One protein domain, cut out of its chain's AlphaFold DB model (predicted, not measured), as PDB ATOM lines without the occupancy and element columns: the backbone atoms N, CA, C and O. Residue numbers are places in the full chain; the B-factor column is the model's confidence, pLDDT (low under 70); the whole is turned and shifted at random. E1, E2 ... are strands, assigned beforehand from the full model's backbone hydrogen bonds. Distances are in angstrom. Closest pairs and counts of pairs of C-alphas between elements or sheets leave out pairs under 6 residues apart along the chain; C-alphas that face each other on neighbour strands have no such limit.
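This is residues 3 to 22 and 61 to 158 of the 609 residues of an uncharacterized protein of Stenomitos frigidus ULC18 (UniProt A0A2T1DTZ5). One antiparallel sheet of six strands curls like part of a barrel that stays open, its edge strands E1 and E6 apart. The loops of residues 83 to 92 and 102 to 119 reach to opposite ends of the long axis. The 118 printed residues hold no named helix and six strands, E1 to E6 in chain order, which is also their order across the sheet. The class is all strand, with 55 residues in named elements, under half. The whole is only just loose, close to compact, with a radius of gyration of the C-alphas of 16.4 A, and elongated, spanning 57 by 35 by 34 A.

Residues 3 to 4 pair antiparallel with residues 11 to 12 of E1, residues 11 to 17. E1 is antiparallel to E2, residues 71 to 82, at 146 degrees, with N 16 and O 73 2.8 A apart. E2 bends by 61 degrees at residue 78 and forms a hairpin with E3, residues 93 to 101, where N 98 and O 76 are 2.8 A apart. E3 and E4, residues 120 to 129, form a hairpin with N 97 and O 122 at 2.8 A. E4 and E5, residues 139 to 146, form another, with N 123 and O 145 at 2.8 A. E5 and E6, residues 149 to 157, form the last, at 157 degrees, with N 151 and O 144 at 2.8 A. E2 to E6 are a meander, each strand the antiparallel neighbour of the one before.

E1 begins at C-alpha 11 (-45.942, 7.036, -19.275) and measures 20.3 A. E2 measures 29.8 A, E3 24.3 A, E4 27.3 A and E5 22.5 A. E6, 24.2 A, bends by 54 degrees at residue 152 and ends at C-alpha 157 (-38.903, 4.657, -3.687).

The C-alphas farthest apart, of Thr 88 and Gly 108, are 57.8 A apart. Residues 23 to 60 are not printed, and C-alphas 22 and 61 are 24.8 A apart across that cut. The link E3 to E4, 18 residues, is long. The sheet is strongly twisted. The pLDDT is under 70 at residues 7 to 8, 20 to 22, 61 and 84 to 90.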
ATOM      1  N   VAL A   3     -43.409   8.811 -13.132       89.25
ATOM      2  CA  VAL A   3     -44.557   7.936 -13.407       89.25
ATOM      3  C   VAL A   3     -45.780   8.826 -13.587       89.25
ATOM      4  O   VAL A   3     -46.337   9.301 -12.603       89.25
ATOM      5  N   ASP A   4     -46.167   9.083 -14.833       86.31
ATOM      6  CA  ASP A   4     -47.278   9.973 -15.162       86.31
ATOM      7  C   ASP A   4     -48.481   9.179 -15.669       86.31
ATOM      8  O   ASP A   4     -48.359   8.338 -16.566       86.31
ATOM      9  N   LYS A   5     -49.651   9.462 -15.094       84.19
ATOM     10  CA  LYS A   5     -50.932   8.889 -15.510       84.19
ATOM     11  C   LYS A   5     -51.842  10.019 -15.980       84.19
ATOM     12  O   LYS A   5     -52.705  10.483 -15.239       84.19
ATOM     13  N   ALA A   6     -51.632  10.457 -17.215       75.31
ATOM     14  CA  ALA A   6     -52.415  11.501 -17.867       75.31
ATOM     15  C   ALA A   6     -53.185  10.931 -19.069       75.31
ATOM     16  O   ALA A   6     -52.728   9.998 -19.727       75.31
ATOM     17  N   ASN A   7     -54.367  11.489 -19.357       64.50
ATOM     18  CA  ASN A   7     -55.193  11.153 -20.531       64.50
ATOM     19  C   ASN A   7     -55.503   9.650 -20.701       64.50
ATOM     20  O   ASN A   7     -55.624   9.152 -21.816       64.50
ATOM     21  N   GLY A   8     -55.600   8.905 -19.593       60.75
ATOM     22  CA  GLY A   8     -55.859   7.459 -19.604       60.75
ATOM     23  C   GLY A   8     -54.651   6.579 -19.954       60.75
ATOM     24  O   GLY A   8     -54.751   5.360 -19.826       60.75
ATOM     25  N   GLY A   9     -53.509   7.166 -20.327       72.06
ATOM     26  CA  GLY A   9     -52.247   6.467 -20.569       72.06
ATOM     27  C   GLY A   9     -51.329   6.459 -19.343       72.06
ATOM     28  O   GLY A   9     -51.445   7.302 -18.454       72.06
ATOM     29  N   LEU A  10     -50.401   5.500 -19.299       79.44
ATOM     30  CA  LEU A  10     -49.303   5.456 -18.333       79.44
ATOM     31  C   LEU A  10     -47.992   5.690 -19.082       79.44
ATOM     32  O   LEU A  10     -47.613   4.873 -19.918       79.44
ATOM     33  N   THR A  11     -47.290   6.773 -18.760       83.25
ATOM     34  CA  THR A  11     -45.942   7.036 -19.275       83.25
ATOM     35  C   THR A  11     -44.953   6.964 -18.127       83.25
ATOM     36  O   THR A  11     -45.109   7.648 -17.115       83.25
ATOM     37  N   VAL A  12     -43.906   6.151 -18.279       87.69
ATOM     38  CA  VAL A  12     -42.827   6.081 -17.293       87.69
ATOM     39  C   VAL A  12     -41.485   6.331 -17.966       87.69
ATOM     40  O   VAL A  12     -41.137   5.717 -18.972       87.69
ATOM     41  N   SER A  13     -40.721   7.256 -17.392       89.12
ATOM     42  CA  SER A  13     -39.396   7.645 -17.885       89.12
ATOM     43  C   SER A  13     -38.442   7.905 -16.726       89.12
ATOM     44  O   SER A  13     -38.871   8.040 -15.579       89.12
ATOM     45  N   GLY A  14     -37.149   8.024 -16.981       91.38
ATOM     46  CA  GLY A  14     -36.212   8.449 -15.952       91.38
ATOM     47  C   GLY A  14     -34.836   8.769 -16.493       91.38
ATOM     48  O   GLY A  14     -34.541   8.545 -17.661       91.38
ATOM     49  N   ASP A  15     -33.994   9.257 -15.599       92.81
ATOM     50  CA  ASP A  15     -32.609   9.593 -15.880       92.81
ATOM     51  C   ASP A  15     -31.715   8.783 -14.956       92.81
ATOM     52  O   ASP A  15     -31.971   8.671 -13.753       92.81
ATOM     53  N   LEU A  16     -30.678   8.189 -15.535       93.75
ATOM     54  CA  LEU A  16     -29.682   7.428 -14.806       93.75
ATOM     55  C   LEU A  16     -28.413   8.262 -14.669       93.75
ATOM     56  O   LEU A  16     -27.865   8.762 -15.656       93.75
ATOM     57  N   TYR A  17     -27.918   8.342 -13.440       95.19
ATOM     58  CA  TYR A  17     -26.678   9.021 -13.092       95.19
ATOM     59  C   TYR A  17     -25.670   8.019 -12.531       95.19
ATOM     60  O   TYR A  17     -26.025   7.112 -11.777       95.19
ATOM     61  N   ARG A  18     -24.394   8.175 -12.893       91.56
ATOM     62  CA  ARG A  18     -23.302   7.354 -12.360       91.56
ATOM     63  C   ARG A  18     -22.753   7.967 -11.080       91.56
ATOM     64  O   ARG A  18     -22.240   9.086 -11.078       91.56
ATOM     65  N   PHE A  19     -22.759   7.176 -10.017       83.75
ATOM     66  CA  PHE A  19     -22.059   7.481  -8.774       83.75
ATOM     67  C   PHE A  19     -20.845   6.564  -8.668       83.75
ATOM     68  O   PHE A  19     -20.946   5.358  -8.891       83.75
ATOM     69  N   ARG A  20     -19.675   7.133  -8.360       64.75
ATOM     70  CA  ARG A  20     -18.516   6.314  -7.998       64.75
ATOM     71  C   ARG A  20     -18.792   5.736  -6.617       64.75
ATOM     72  O   ARG A  20     -18.706   6.456  -5.629       64.75
ATOM     73  N   PHE A  21     -19.126   4.453  -6.558       46.78
ATOM     74  CA  PHE A  21     -19.052   3.710  -5.311       46.78
ATOM     75  C   PHE A  21     -17.572   3.511  -4.979       46.78
ATOM     76  O   PHE A  21     -16.880   2.741  -5.644       46.78
ATOM     77  N   PHE A  22     -17.075   4.215  -3.963       37.12
ATOM     78  CA  PHE A  22     -15.906   3.732  -3.241       37.12
ATOM     79  C   PHE A  22     -16.378   2.525  -2.438       37.12
ATOM     80  O   PHE A  22     -17.072   2.676  -1.439       37.12
ATOM     81  N   THR A  61     -37.131  12.958   0.768       54.62
ATOM     82  CA  THR A  61     -38.417  13.457   0.291       54.62
ATOM     83  C   THR A  61     -38.283  14.567  -0.764       54.62
ATOM     84  O   THR A  61     -39.285  14.960  -1.357       54.62
ATOM     85  N   GLU A  62     -37.077  15.076  -1.038       78.31
ATOM     86  CA  GLU A  62     -36.841  16.112  -2.047       78.31
ATOM     87  C   GLU A  62     -36.382  15.502  -3.384       78.31
ATOM     88  O   GLU A  62     -35.596  14.554  -3.432       78.31
ATOM     89  N   ILE A  63     -36.857  16.051  -4.510       89.88
ATOM     90  CA  ILE A  63     -36.454  15.591  -5.848       89.88
ATOM     91  C   ILE A  63     -34.942  15.819  -6.018       89.88
ATOM     92  O   ILE A  63     -34.488  16.964  -5.952       89.88
ATOM     93  N   PRO A  64     -34.123  14.780  -6.253       89.12
ATOM     94  CA  PRO A  64     -32.682  14.962  -6.315       89.12
ATOM     95  C   PRO A  64     -32.264  15.698  -7.593       89.12
ATOM     96  O   PRO A  64     -32.735  15.392  -8.689       89.12
ATOM     97  N   ILE A  65     -31.322  16.632  -7.452       92.19
ATOM     98  CA  ILE A  65     -30.605  17.248  -8.570       92.19
ATOM     99  C   ILE A  65     -29.190  16.682  -8.587       92.19
ATOM    100  O   ILE A  65     -28.495  16.644  -7.570       92.19
ATOM    101  N   HIS A  66     -28.761  16.223  -9.758       93.44
ATOM    102  CA  HIS A  66     -27.440  15.644  -9.938       93.44
ATOM    103  C   HIS A  66     -26.593  16.456 -10.927       93.44
ATOM    104  O   HIS A  66     -27.131  17.051 -11.875       93.44
ATOM    105  N   PRO A  67     -25.257  16.452 -10.756       94.19
ATOM    106  CA  PRO A  67     -24.349  17.100 -11.690       94.19
ATOM    107  C   PRO A  67     -24.442  16.539 -13.111       94.19
ATOM    108  O   PRO A  67     -24.497  15.322 -13.309       94.19
ATOM    109  N   ARG A  68     -24.383  17.426 -14.110       93.25
ATOM    110  CA  ARG A  68     -24.446  17.094 -15.547       93.25
ATOM    111  C   ARG A  68     -23.381  16.076 -15.960       93.25
ATOM    112  O   ARG A  68     -23.679  15.138 -16.695       93.25
ATOM    113  N   ASN A  69     -22.167  16.186 -15.417       92.25
ATOM    114  CA  ASN A  69     -21.062  15.265 -15.716       92.25
ATOM    115  C   ASN A  69     -21.269  13.828 -15.193       92.25
ATOM    116  O   ASN A  69     -20.496  12.935 -15.538       92.25
ATOM    117  N   ARG A  70     -22.293  13.590 -14.362       94.38
ATOM    118  CA  ARG A  70     -22.693  12.251 -13.907       94.38
ATOM    119  C   ARG A  70     -23.827  11.661 -14.731       94.38
ATOM    120  O   ARG A  70     -24.128  10.482 -14.546       94.38
ATOM    121  N   TYR A  71     -24.456  12.445 -15.605       95.38
ATOM    122  CA  TYR A  71     -25.539  11.964 -16.452       95.38
ATOM    123  C   TYR A  71     -25.043  10.830 -17.349       95.38
ATOM    124  O   TYR A  71     -24.001  10.949 -17.998       95.38
ATOM    125  N   HIS A  72     -25.768   9.716 -17.368       95.62
ATOM    126  CA  HIS A  72     -25.341   8.520 -18.080       95.62
ATOM    127  C   HIS A  72     -26.303   8.087 -19.172       95.62
ATOM    128  O   HIS A  72     -25.860   7.765 -20.272       95.62
ATOM    129  N   SER A  73     -27.594   8.011 -18.875       94.56
ATOM    130  CA  SER A  73     -28.561   7.489 -19.832       94.56
ATOM    131  C   SER A  73     -29.970   7.941 -19.511       94.56
ATOM    132  O   SER A  73     -30.329   8.128 -18.348       94.56
ATOM    133  N   TYR A  74     -30.774   8.034 -20.559       94.06
ATOM    134  CA  TYR A  74     -32.213   8.176 -20.454       94.06
ATOM    135  C   TYR A  74     -32.870   6.792 -20.414       94.06
ATOM    136  O   TYR A  74     -32.416   5.862 -21.084       94.06
ATOM    137  N   LEU A  75     -33.923   6.647 -19.614       92.50
ATOM    138  CA  LEU A  75     -34.694   5.419 -19.448       92.50
ATOM    139  C   LEU A  75     -36.121   5.649 -19.937       92.50
ATOM    140  O   LEU A  75     -36.820   6.521 -19.416       92.50
ATOM    141  N   LYS A  76     -36.575   4.821 -20.876       89.00
ATOM    142  CA  LYS A  76     -37.954   4.793 -21.367       89.00
ATOM    143  C   LYS A  76     -38.585   3.460 -20.999       89.00
ATOM    144  O   LYS A  76     -38.095   2.416 -21.408       89.00
ATOM    145  N   VAL A  77     -39.673   3.473 -20.237       87.50
ATOM    146  CA  VAL A  77     -40.414   2.240 -19.953       87.50
ATOM    147  C   VAL A  77     -41.386   1.989 -21.095       87.50
ATOM    148  O   VAL A  77     -42.248   2.819 -21.374       87.50
ATOM    149  N   THR A  78     -41.241   0.850 -21.756       85.25
ATOM    150  CA  THR A  78     -42.065   0.463 -22.907       85.25
ATOM    151  C   THR A  78     -43.209  -0.464 -22.528       85.25
ATOM    152  O   THR A  78     -44.176  -0.581 -23.275       85.25
ATOM    153  N   ASN A  79     -43.131  -1.106 -21.360       83.81
ATOM    154  CA  ASN A  79     -44.175  -1.992 -20.864       83.81
ATOM    155  C   ASN A  79     -44.178  -2.047 -19.331       83.81
ATOM    156  O   ASN A  79     -43.120  -2.105 -18.700       83.81
ATOM    157  N   VAL A  80     -45.378  -2.073 -18.750       86.00
ATOM    158  CA  VAL A  80     -45.624  -2.230 -17.314       86.00
ATOM    159  C   VAL A  80     -46.615  -3.370 -17.130       86.00
ATOM    160  O   VAL A  80     -47.731  -3.314 -17.637       86.00
ATOM    161  N   GLN A  81     -46.214  -4.400 -16.392       87.88
ATOM    162  CA  GLN A  81     -47.052  -5.554 -16.084       87.88
ATOM    163  C   GLN A  81     -47.230  -5.693 -14.577       87.88
ATOM    164  O   GLN A  81     -46.274  -5.591 -13.806       87.88
ATOM    165  N   PHE A  82     -48.465  -5.973 -14.179       82.56
ATOM    166  CA  PHE A  82     -48.840  -6.289 -12.808       82.56
ATOM    167  C   PHE A  82     -49.245  -7.763 -12.749       82.56
ATOM    168  O   PHE A  82     -49.921  -8.244 -13.662       82.56
ATOM    169  N   SER A  83     -48.853  -8.483 -11.692       71.06
ATOM    170  CA  SER A  83     -49.358  -9.845 -11.467       71.06
ATOM    171  C   SER A  83     -50.899  -9.867 -11.455       71.06
ATOM    172  O   SER A  83     -51.509  -8.951 -10.892       71.06
ATOM    173  N   PRO A  84     -51.554 -10.896 -12.029       60.50
ATOM    174  CA  PRO A  84     -53.008 -11.012 -12.005       60.50
ATOM    175  C   PRO A  84     -53.551 -11.042 -10.571       60.50
ATOM    176  O   PRO A  84     -53.076 -11.805  -9.734       60.50
ATOM    177  N   VAL A  85     -54.613 -10.273 -10.317       53.03
ATOM    178  CA  VAL A  85     -55.267 -10.126  -8.996       53.03
ATOM    179  C   VAL A  85     -55.810 -11.461  -8.440       53.03
ATOM    180  O   VAL A  85     -56.082 -11.571  -7.251       53.03
ATOM    181  N   ILE A  86     -55.952 -12.491  -9.282       55.44
ATOM    182  CA  ILE A  86     -56.610 -13.770  -8.953       55.44
ATOM    183  C   ILE A  86     -55.611 -14.837  -8.449       55.44
ATOM    184  O   ILE A  86     -56.017 -15.910  -8.013       55.44
ATOM    185  N   THR A  87     -54.299 -14.578  -8.469       49.97
ATOM    186  CA  THR A  87     -53.311 -15.561  -7.988       49.97
ATOM    187  C   THR A  87     -52.935 -15.327  -6.528       49.97
ATOM    188  O   THR A  87     -52.668 -14.200  -6.131       49.97
ATOM    189  N   THR A  88     -52.805 -16.403  -5.748       51.75
ATOM    190  CA  THR A  88     -52.230 -16.413  -4.384       51.75
ATOM    191  C   THR A  88     -50.718 -16.122  -4.346       51.75
ATOM    192  O   THR A  88     -50.106 -16.164  -3.281       51.75
ATOM    193  N   ALA A  89     -50.102 -15.850  -5.501       55.03
ATOM    194  CA  ALA A  89     -48.684 -15.547  -5.640       55.03
ATOM    195  C   ALA A  89     -48.383 -14.071  -5.325       55.03
ATOM    196  O   ALA A  89     -49.227 -13.193  -5.499       55.03
ATOM    197  N   HIS A  90     -47.155 -13.806  -4.871       58.16
ATOM    198  CA  HIS A  90     -46.673 -12.472  -4.514       58.16
ATOM    199  C   HIS A  90     -46.939 -11.441  -5.631       58.16
ATOM    200  O   HIS A  90     -46.671 -11.693  -6.808       58.16
ATOM    201  N   CYS A  91     -47.459 -10.262  -5.266       71.06
ATOM    202  CA  CYS A  91     -47.667  -9.161  -6.207       71.06
ATOM    203  C   CYS A  91     -46.317  -8.704  -6.776       71.06
ATOM    204  O   CYS A  91     -45.502  -8.130  -6.048       71.06
ATOM    205  N   HIS A  92     -46.090  -8.943  -8.068       83.69
ATOM    206  CA  HIS A  92     -44.914  -8.468  -8.785       83.69
ATOM    207  C   HIS A  92     -45.285  -7.318  -9.724       83.69
ATOM    208  O   HIS A  92     -46.341  -7.321 -10.361       83.69
ATOM    209  N   LEU A  93     -44.385  -6.341  -9.793       89.81
ATOM    210  CA  LEU A  93     -44.362  -5.280 -10.791       89.81
ATOM    211  C   LEU A  93     -43.209  -5.575 -11.747       89.81
ATOM    212  O   LEU A  93     -42.052  -5.592 -11.327       89.81
ATOM    213  N   THR A  94     -43.516  -5.774 -13.024       92.31
ATOM    214  CA  THR A  94     -42.506  -5.979 -14.063       92.31
ATOM    215  C   THR A  94     -42.455  -4.763 -14.980       92.31
ATOM    216  O   THR A  94     -43.462  -4.384 -15.574       92.31
ATOM    217  N   LEU A  95     -41.273  -4.162 -15.111       92.69
ATOM    218  CA  LEU A  95     -41.006  -3.036 -16.004       92.69
ATOM    219  C   LEU A  95     -40.087  -3.493 -17.135       92.69
ATOM    220  O   LEU A  95     -39.022  -4.044 -16.866       92.69
ATOM    221  N   THR A  96     -40.462  -3.230 -18.386       93.25
ATOM    222  CA  THR A  96     -39.541  -3.324 -19.534       93.25
ATOM    223  C   THR A  96     -39.016  -1.935 -19.851       93.25
ATOM    224  O   THR A  96     -39.805  -1.010 -20.040       93.25
ATOM    225  N   ILE A  97     -37.695  -1.779 -19.857       93.81
ATOM    226  CA  ILE A  97     -37.016  -0.486 -19.884       93.81
ATOM    227  C   ILE A  97     -36.005  -0.479 -21.027       93.81
ATOM    228  O   ILE A  97     -35.061  -1.265 -21.028       93.81
ATOM    229  N   ASP A  98     -36.173   0.457 -21.949       92.81
ATOM    230  CA  ASP A  98     -35.176   0.804 -22.952       92.81
ATOM    231  C   ASP A  98     -34.231   1.866 -22.385       92.81
ATOM    232  O   ASP A  98     -34.659   2.916 -21.896       92.81
ATOM    233  N   GLU A  99     -32.930   1.589 -22.441       94.19
ATOM    234  CA  GLU A  99     -31.880   2.514 -22.019       94.19
ATOM    235  C   GLU A  99     -31.227   3.164 -23.238       94.19
ATOM    236  O   GLU A  99     -30.724   2.474 -24.122       94.19
ATOM    237  N   TYR A 100     -31.153   4.492 -23.245       91.44
ATOM    238  CA  TYR A 100     -30.479   5.288 -24.266       91.44
ATOM    239  C   TYR A 100     -29.249   5.941 -23.648       91.44
ATOM    240  O   TYR A 100     -29.357   6.895 -22.872       91.44
ATOM    241  N   ARG A 101     -28.065   5.399 -23.946       94.56
ATOM    242  CA  ARG A 101     -26.813   5.875 -23.361       94.56
ATOM    243  C   ARG A 101     -26.456   7.251 -23.920       94.56
ATOM    244  O   ARG A 101     -26.419   7.446 -25.130       94.56
ATOM    245  N   TYR A 102     -26.184   8.190 -23.027       93.00
ATOM    246  CA  TYR A 102     -25.850   9.559 -23.376       93.00
ATOM    247  C   TYR A 102     -24.375   9.693 -23.730       93.00
ATOM    248  O   TYR A 102     -23.496   9.287 -22.965       93.00
ATOM    249  N   THR A 103     -24.113  10.315 -24.872       93.00
ATOM    250  CA  THR A 103     -22.778  10.772 -25.244       93.00
ATOM    251  C   THR A 103     -22.619  12.204 -24.759       93.00
ATOM    252  O   THR A 103     -23.351  13.095 -25.191       93.00
ATOM    253  N   GLN A 104     -21.670  12.412 -23.845       91.50
ATOM    254  CA  GLN A 104     -21.349  13.731 -23.300       91.50
ATOM    255  C   GLN A 104     -20.885  14.685 -24.415       91.50
ATOM    256  O   GLN A 104     -20.265  14.226 -25.380       91.50
ATOM    257  N   PRO A 105     -21.172  15.994 -24.301       89.94
ATOM    258  CA  PRO A 105     -20.742  16.965 -25.296       89.94
ATOM    259  C   PRO A 105     -19.209  17.014 -25.406       89.94
ATOM    260  O   PRO A 105     -18.509  16.801 -24.408       89.94
ATOM    261  N   PRO A 106     -18.660  17.324 -26.595       86.50
ATOM    262  CA  PRO A 106     -17.242  17.631 -26.731       86.50
ATOM    263  C   PRO A 106     -16.878  18.899 -25.941       86.50
ATOM    264  O   PRO A 106     -17.736  19.729 -25.635       86.50
ATOM    265  N   ALA A 107     -15.591  19.070 -25.628       81.44
ATOM    266  CA  ALA A 107     -15.108  20.262 -24.931       81.44
ATOM    267  C   ALA A 107     -15.509  21.547 -25.683       81.44
ATOM    268  O   ALA A 107     -15.359  21.630 -26.900       81.44
ATOM    269  N   GLY A 108     -16.027  22.537 -24.950       76.81
ATOM    270  CA  GLY A 108     -16.526  23.791 -25.527       76.81
ATOM    271  C   GLY A 108     -17.942  23.718 -26.115       76.81
ATOM    272  O   GLY A 108     -18.427  24.727 -26.619       76.81
ATOM    273  N   SER A 109     -18.617  22.567 -26.034       83.62
ATOM    274  CA  SER A 109     -20.025  22.399 -26.402       83.62
ATOM    275  C   SER A 109     -20.874  22.035 -25.185       83.62
ATOM    276  O   SER A 109     -20.390  21.487 -24.195       83.62
ATOM    277  N   PHE A 110     -22.169  22.305 -25.298       87.00
ATOM    278  CA  PHE A 110     -23.199  21.878 -24.354       87.00
ATOM    279  C   PHE A 110     -24.083  20.753 -24.914       87.00
ATOM    280  O   PHE A 110     -24.769  20.054 -24.169       87.00
ATOM    281  N   ASP A 111     -24.035  20.535 -26.228       87.38
ATOM    282  CA  ASP A 111     -24.884  19.573 -26.919       87.38
ATOM    283  C   ASP A 111     -24.238  18.185 -26.926       87.38
ATOM    284  O   ASP A 111     -23.294  17.923 -27.675       87.38
ATOM    285  N   GLY A 112     -24.740  17.291 -26.073       87.56
ATOM    286  CA  GLY A 112     -24.495  15.856 -26.204       87.56
ATOM    287  C   GLY A 112     -25.513  15.186 -27.125       87.56
ATOM    288  O   GLY A 112     -26.311  15.844 -27.792       87.56
ATOM    289  N   SER A 113     -25.504  13.856 -27.164       87.56
ATOM    290  CA  SER A 113     -26.402  13.093 -28.039       87.56
ATOM    291  C   SER A 113     -26.890  11.789 -27.420       87.56
ATOM    292  O   SER A 113     -26.276  11.231 -26.507       87.56
ATOM    293  N   PHE A 114     -28.009  11.304 -27.952       86.38
ATOM    294  CA  PHE A 114     -28.580   9.995 -27.665       86.38
ATOM    295  C   PHE A 114     -28.628   9.174 -28.961       86.38
ATOM    296  O   PHE A 114     -28.815   9.753 -30.034       86.38
ATOM    297  N   PRO A 115     -28.460   7.843 -28.897       85.44
ATOM    298  CA  PRO A 115     -28.672   6.985 -30.055       85.44
ATOM    299  C   PRO A 115     -30.152   6.976 -30.458       85.44
ATOM    300  O   PRO A 115     -31.034   7.121 -29.614       85.44
ATOM    301  N   THR A 116     -30.433   6.755 -31.744       80.12
ATOM    302  CA  THR A 116     -31.808   6.661 -32.272       80.12
ATOM    303  C   THR A 116     -32.501   5.346 -31.906       80.12
ATOM    304  O   THR A 116     -33.727   5.258 -31.931       80.12
ATOM    305  N   THR A 117     -31.733   4.326 -31.523       84.44
ATOM    306  CA  THR A 117     -32.224   3.044 -31.009       84.44
ATOM    307  C   THR A 117     -31.772   2.834 -29.564       84.44
ATOM    308  O   THR A 117     -30.713   3.346 -29.183       84.44
ATOM    309  N   PRO A 118     -32.511   2.049 -28.756       88.25
ATOM    310  CA  PRO A 118     -32.067   1.684 -27.416       88.25
ATOM    311  C   PRO A 118     -30.652   1.094 -27.441       88.25
ATOM    312  O   PRO A 118     -30.327   0.253 -28.277       88.25
ATOM    313  N   SER A 119     -29.803   1.522 -26.509       94.00
ATOM    314  CA  SER A 119     -28.488   0.915 -26.271       94.00
ATOM    315  C   SER A 119     -28.611  -0.496 -25.699       94.00
ATOM    316  O   SER A 119     -27.726  -1.320 -25.910       94.00
ATOM    317  N   ARG A 120     -29.688  -0.745 -24.947       95.12
ATOM    318  CA  ARG A 120     -30.133  -2.063 -24.484       95.12
ATOM    319  C   ARG A 120     -31.579  -1.993 -23.996       95.12
ATOM    320  O   ARG A 120     -32.069  -0.908 -23.679       95.12
ATOM    321  N   THR A 121     -32.188  -3.162 -23.832       95.75
ATOM    322  CA  THR A 121     -33.482  -3.338 -23.168       95.75
ATOM    323  C   THR A 121     -33.298  -4.242 -21.956       95.75
ATOM    324  O   THR A 121     -32.698  -5.315 -22.049       95.75
ATOM    325  N   VAL A 122     -33.810  -3.806 -20.810       96.69
ATOM    326  CA  VAL A 122     -33.730  -4.527 -19.537       96.69
ATOM    327  C   VAL A 122     -35.117  -4.730 -18.940       96.69
ATOM    328  O   VAL A 122     -36.047  -3.969 -19.199       96.69
ATOM    329  N   THR A 123     -35.255  -5.756 -18.108       97.19
ATOM    330  CA  THR A 123     -36.487  -6.060 -17.382       97.19
ATOM    331  C   THR A 123     -36.226  -5.972 -15.887       97.19
ATOM    332  O   THR A 123     -35.372  -6.687 -15.368       97.19
ATOM    333  N   ALA A 124     -36.958  -5.114 -15.181       95.62
ATOM    334  CA  ALA A 124     -36.942  -5.065 -13.724       95.62
ATOM    335  C   ALA A 124     -38.157  -5.825 -13.185       95.62
ATOM    336  O   ALA A 124     -39.286  -5.468 -13.512       95.62
ATOM    337  N   VAL A 125     -37.931  -6.858 -12.372       94.94
ATOM    338  CA  VAL A 125     -38.992  -7.618 -11.691       94.94
ATOM    339  C   VAL A 125     -38.936  -7.273 -10.214       94.94
ATOM    340  O   VAL A 125     -37.955  -7.598  -9.544       94.94
ATOM    341  N   LEU A 126     -39.968  -6.592  -9.726       93.75
ATOM    342  CA  LEU A 126     -39.991  -5.929  -8.429       93.75
ATOM    343  C   LEU A 126     -41.107  -6.474  -7.545       93.75
ATOM    344  O   LEU A 126     -42.175  -6.849  -8.028       93.75
ATOM    345  N   SER A 127     -40.877  -6.463  -6.239       92.44
ATOM    346  CA  SER A 127     -41.876  -6.764  -5.216       92.44
ATOM    347  C   SER A 127     -41.969  -5.610  -4.221       92.44
ATOM    348  O   SER A 127     -40.947  -4.985  -3.926       92.44
ATOM    349  N   PRO A 128     -43.164  -5.328  -3.677       90.62
ATOM    350  CA  PRO A 128     -43.311  -4.341  -2.619       90.62
ATOM    351  C   PRO A 128     -42.504  -4.761  -1.383       90.62
ATOM    352  O   PRO A 128     -42.462  -5.939  -1.012       90.62
ATOM    353  N   LYS A 129     -41.858  -3.785  -0.749       90.44
ATOM    354  CA  LYS A 129     -41.041  -3.943   0.458       90.44
ATOM    355  C   LYS A 129     -41.347  -2.817   1.442       90.44
ATOM    356  O   LYS A 129     -41.882  -1.780   1.062       90.44
ATOM    357  N   ALA A 130     -41.013  -3.031   2.714       87.25
ATOM    358  CA  ALA A 130     -41.042  -1.952   3.694       87.25
ATOM    359  C   ALA A 130     -39.986  -0.903   3.321       87.25
ATOM    360  O   ALA A 130     -38.861  -1.262   2.968       87.25
ATOM    361  N   SER A 131     -40.360   0.370   3.384       85.12
ATOM    362  CA  SER A 131     -39.474   1.472   3.022       85.12
ATOM    363  C   SER A 131     -38.296   1.570   4.001       85.12
ATOM    364  O   SER A 131     -38.505   1.448   5.213       85.12
ATOM    365  N   PRO A 132     -37.060   1.775   3.512       84.75
ATOM    366  CA  PRO A 132     -35.903   2.016   4.366       84.75
ATOM    367  C   PRO A 132     -36.088   3.248   5.259       84.75
ATOM    368  O   PRO A 132     -36.834   4.169   4.926       84.75
ATOM    369  N   VAL A 133     -35.358   3.294   6.378       79.88
ATOM    370  CA  VAL A 133     -35.334   4.466   7.272       79.88
ATOM    371  C   VAL A 133     -34.972   5.721   6.470       79.88
ATOM    372  O   VAL A 133     -33.987   5.725   5.737       79.88
ATOM    373  N   GLY A 134     -35.779   6.776   6.612       75.19
ATOM    374  CA  GLY A 134     -35.647   8.030   5.861       75.19
ATOM    375  C   GLY A 134     -36.572   8.142   4.644       75.19
ATOM    376  O   GLY A 134     -36.798   9.250   4.174       75.19
ATOM    377  N   LEU A 135     -37.173   7.042   4.173       77.94
ATOM    378  CA  LEU A 135     -38.142   7.032   3.073       77.94
ATOM    379  C   LEU A 135     -39.547   6.725   3.605       77.94
ATOM    380  O   LEU A 135     -39.759   5.716   4.271       77.94
ATOM    381  N   SER A 136     -40.523   7.584   3.306       72.56
ATOM    382  CA  SER A 136     -41.891   7.477   3.843       72.56
ATOM    383  C   SER A 136     -42.935   6.976   2.837       72.56
ATOM    384  O   SER A 136     -44.063   6.674   3.227       72.56
ATOM    385  N   GLY A 137     -42.591   6.881   1.549       80.06
ATOM    386  CA  GLY A 137     -43.514   6.472   0.488       80.06
ATOM    387  C   GLY A 137     -43.363   5.007   0.053       80.06
ATOM    388  O   GLY A 137     -42.476   4.317   0.551       80.06
ATOM    389  N   PRO A 138     -44.209   4.517  -0.880       87.19
ATOM    390  CA  PRO A 138     -44.131   3.153  -1.406       87.19
ATOM    391  C   PRO A 138     -42.727   2.770  -1.880       87.19
ATOM    392  O   PRO A 138     -42.070   3.548  -2.578       87.19
ATOM    393  N   TYR A 139     -42.305   1.555  -1.533       90.31
ATOM    394  CA  TYR A 139     -40.979   1.039  -1.840       90.31
ATOM    395  C   TYR A 139     -41.046  -0.341  -2.493       90.31
ATOM    396  O   TYR A 139     -41.825  -1.211  -2.096       90.31
ATOM    397  N   PHE A 140     -40.222  -0.534  -3.516       92.31
ATOM    398  CA  PHE A 140     -40.125  -1.769  -4.281       92.31
ATOM    399  C   PHE A 140     -38.665  -2.164  -4.447       92.31
ATOM    400  O   PHE A 140     -37.820  -1.312  -4.717       92.31
ATOM    401  N   GLU A 141     -38.381  -3.460  -4.372       94.25
ATOM    402  CA  GLU A 141     -37.061  -4.019  -4.668       94.25
ATOM    403  C   GLU A 141     -37.185  -5.272  -5.520       94.25
ATOM    404  O   GLU A 141     -38.164  -6.017  -5.439       94.25
ATOM    405  N   GLY A 142     -36.147  -5.548  -6.296       94.38
ATOM    406  CA  GLY A 142     -36.027  -6.808  -6.996       94.38
ATOM    407  C   GLY A 142     -34.794  -6.882  -7.876       94.38
ATOM    408  O   GLY A 142     -33.737  -6.334  -7.549       94.38
ATOM    409  N   LYS A 143     -34.924  -7.618  -8.976       95.75
ATOM    410  CA  LYS A 143     -33.811  -7.982  -9.855       95.75
ATOM    411  C   LYS A 143     -33.958  -7.332 -11.221       95.75
ATOM    412  O   LYS A 143     -35.065  -7.204 -11.745       95.75
ATOM    413  N   LEU A 144     -32.821  -6.942 -11.783       96.31
ATOM    414  CA  LEU A 144     -32.694  -6.437 -13.140       96.31
ATOM    415  C   LEU A 144     -32.167  -7.556 -14.036       96.31
ATOM    416  O   LEU A 144     -31.151  -8.170 -13.715       96.31
ATOM    417  N   TYR A 145     -32.815  -7.777 -15.171       97.31
ATOM    418  CA  TYR A 145     -32.441  -8.775 -16.165       97.31
ATOM    419  C   TYR A 145     -32.170  -8.118 -17.515       97.31
ATOM    420  O   TYR A 145     -32.810  -7.139 -17.884       97.31
ATOM    421  N   GLU A 146     -31.259  -8.695 -18.284       96.44
ATOM    422  CA  GLU A 146     -31.013  -8.355 -19.687       96.44
ATOM    423  C   GLU A 146     -30.917  -9.672 -20.446       96.44
ATOM    424  O   GLU A 146     -30.117 -10.541 -20.087       96.44
ATOM    425  N   THR A 147     -31.759  -9.865 -21.465       93.06
ATOM    426  CA  THR A 147     -31.842 -11.135 -22.217       93.06
ATOM    427  C   THR A 147     -32.021 -12.374 -21.316       93.06
ATOM    428  O   THR A 147     -31.453 -13.431 -21.565       93.06
ATOM    429  N   GLY A 148     -32.779 -12.231 -20.221       90.88
ATOM    430  CA  GLY A 148     -33.030 -13.300 -19.242       90.88
ATOM    431  C   GLY A 148     -31.908 -13.539 -18.223       90.88
ATOM    432  O   GLY A 148     -32.094 -14.317 -17.293       90.88
ATOM    433  N   VAL A 149     -30.768 -12.855 -18.343       96.12
ATOM    434  CA  VAL A 149     -29.636 -12.977 -17.413       96.12
ATOM    435  C   VAL A 149     -29.720 -11.887 -16.349       96.12
ATOM    436  O   VAL A 149     -29.854 -10.713 -16.690       96.12
ATOM    437  N   GLU A 150     -29.608 -12.253 -15.069       96.75
ATOM    438  CA  GLU A 150     -29.556 -11.286 -13.964       96.75
ATOM    439  C   GLU A 150     -28.321 -10.375 -14.102       96.75
ATOM    440  O   GLU A 150     -27.194 -10.841 -14.265       96.75
ATOM    441  N   LYS A 151     -28.537  -9.058 -14.038       95.81
ATOM    442  CA  LYS A 151     -27.496  -8.020 -14.133       95.81
ATOM    443  C   LYS A 151     -27.293  -7.242 -12.842       95.81
ATOM    444  O   LYS A 151     -26.294  -6.537 -12.718       95.81
ATOM    445  N   GLY A 152     -28.220  -7.347 -11.898       94.19
ATOM    446  CA  GLY A 152     -28.108  -6.686 -10.608       94.19
ATOM    447  C   GLY A 152     -29.444  -6.532  -9.904       94.19
ATOM    448  O   GLY A 152     -30.433  -7.191 -10.229       94.19
ATOM    449  N   THR A 153     -29.460  -5.638  -8.925       93.69
ATOM    450  CA  THR A 153     -30.652  -5.272  -8.165       93.69
ATOM    451  C   THR A 153     -31.242  -3.962  -8.675       93.69
ATOM    452  O   THR A 153     -30.549  -3.124  -9.254       93.69
ATOM    453  N   PHE A 154     -32.541  -3.791  -8.462       92.56
ATOM    454  CA  PHE A 154     -33.254  -2.561  -8.772       92.56
ATOM    455  C   PHE A 154     -34.193  -2.229  -7.618       92.56
ATOM    456  O   PHE A 154     -34.949  -3.092  -7.171       92.56
ATOM    457  N   SER A 155     -34.141  -0.990  -7.141       91.88
ATOM    458  CA  SER A 155     -35.007  -0.490  -6.075       91.88
ATOM    459  C   SER A 155     -35.676   0.810  -6.497       91.88
ATOM    460  O   SER A 155     -35.046   1.655  -7.133       91.88
ATOM    461  N   MET A 156     -36.932   0.997  -6.104       89.44
ATOM    462  CA  MET A 156     -37.696   2.218  -6.339       89.44
ATOM    463  C   MET A 156     -38.324   2.688  -5.040       89.44
ATOM    464  O   MET A 156     -39.023   1.920  -4.390       89.44
ATOM    465  N   SER A 157     -38.136   3.965  -4.719       89.50
ATOM    466  CA  SER A 157     -38.903   4.657  -3.687       89.50
ATOM    467  C   SER A 157     -39.721   5.766  -4.319       89.50
ATOM    468  O   SER A 157     -39.268   6.417  -5.264       89.50
ATOM    469  N   TRP A 158     -40.904   6.009  -3.771       87.62
ATOM    470  CA  TRP A 158     -41.607   7.261  -3.999       87.62
ATOM    471  C   TRP A 158     -40.853   8.412  -3.323       87.62
ATOM    472  O   TRP A 158     -40.413   8.263  -2.183       87.62
TER     473      TRP A 158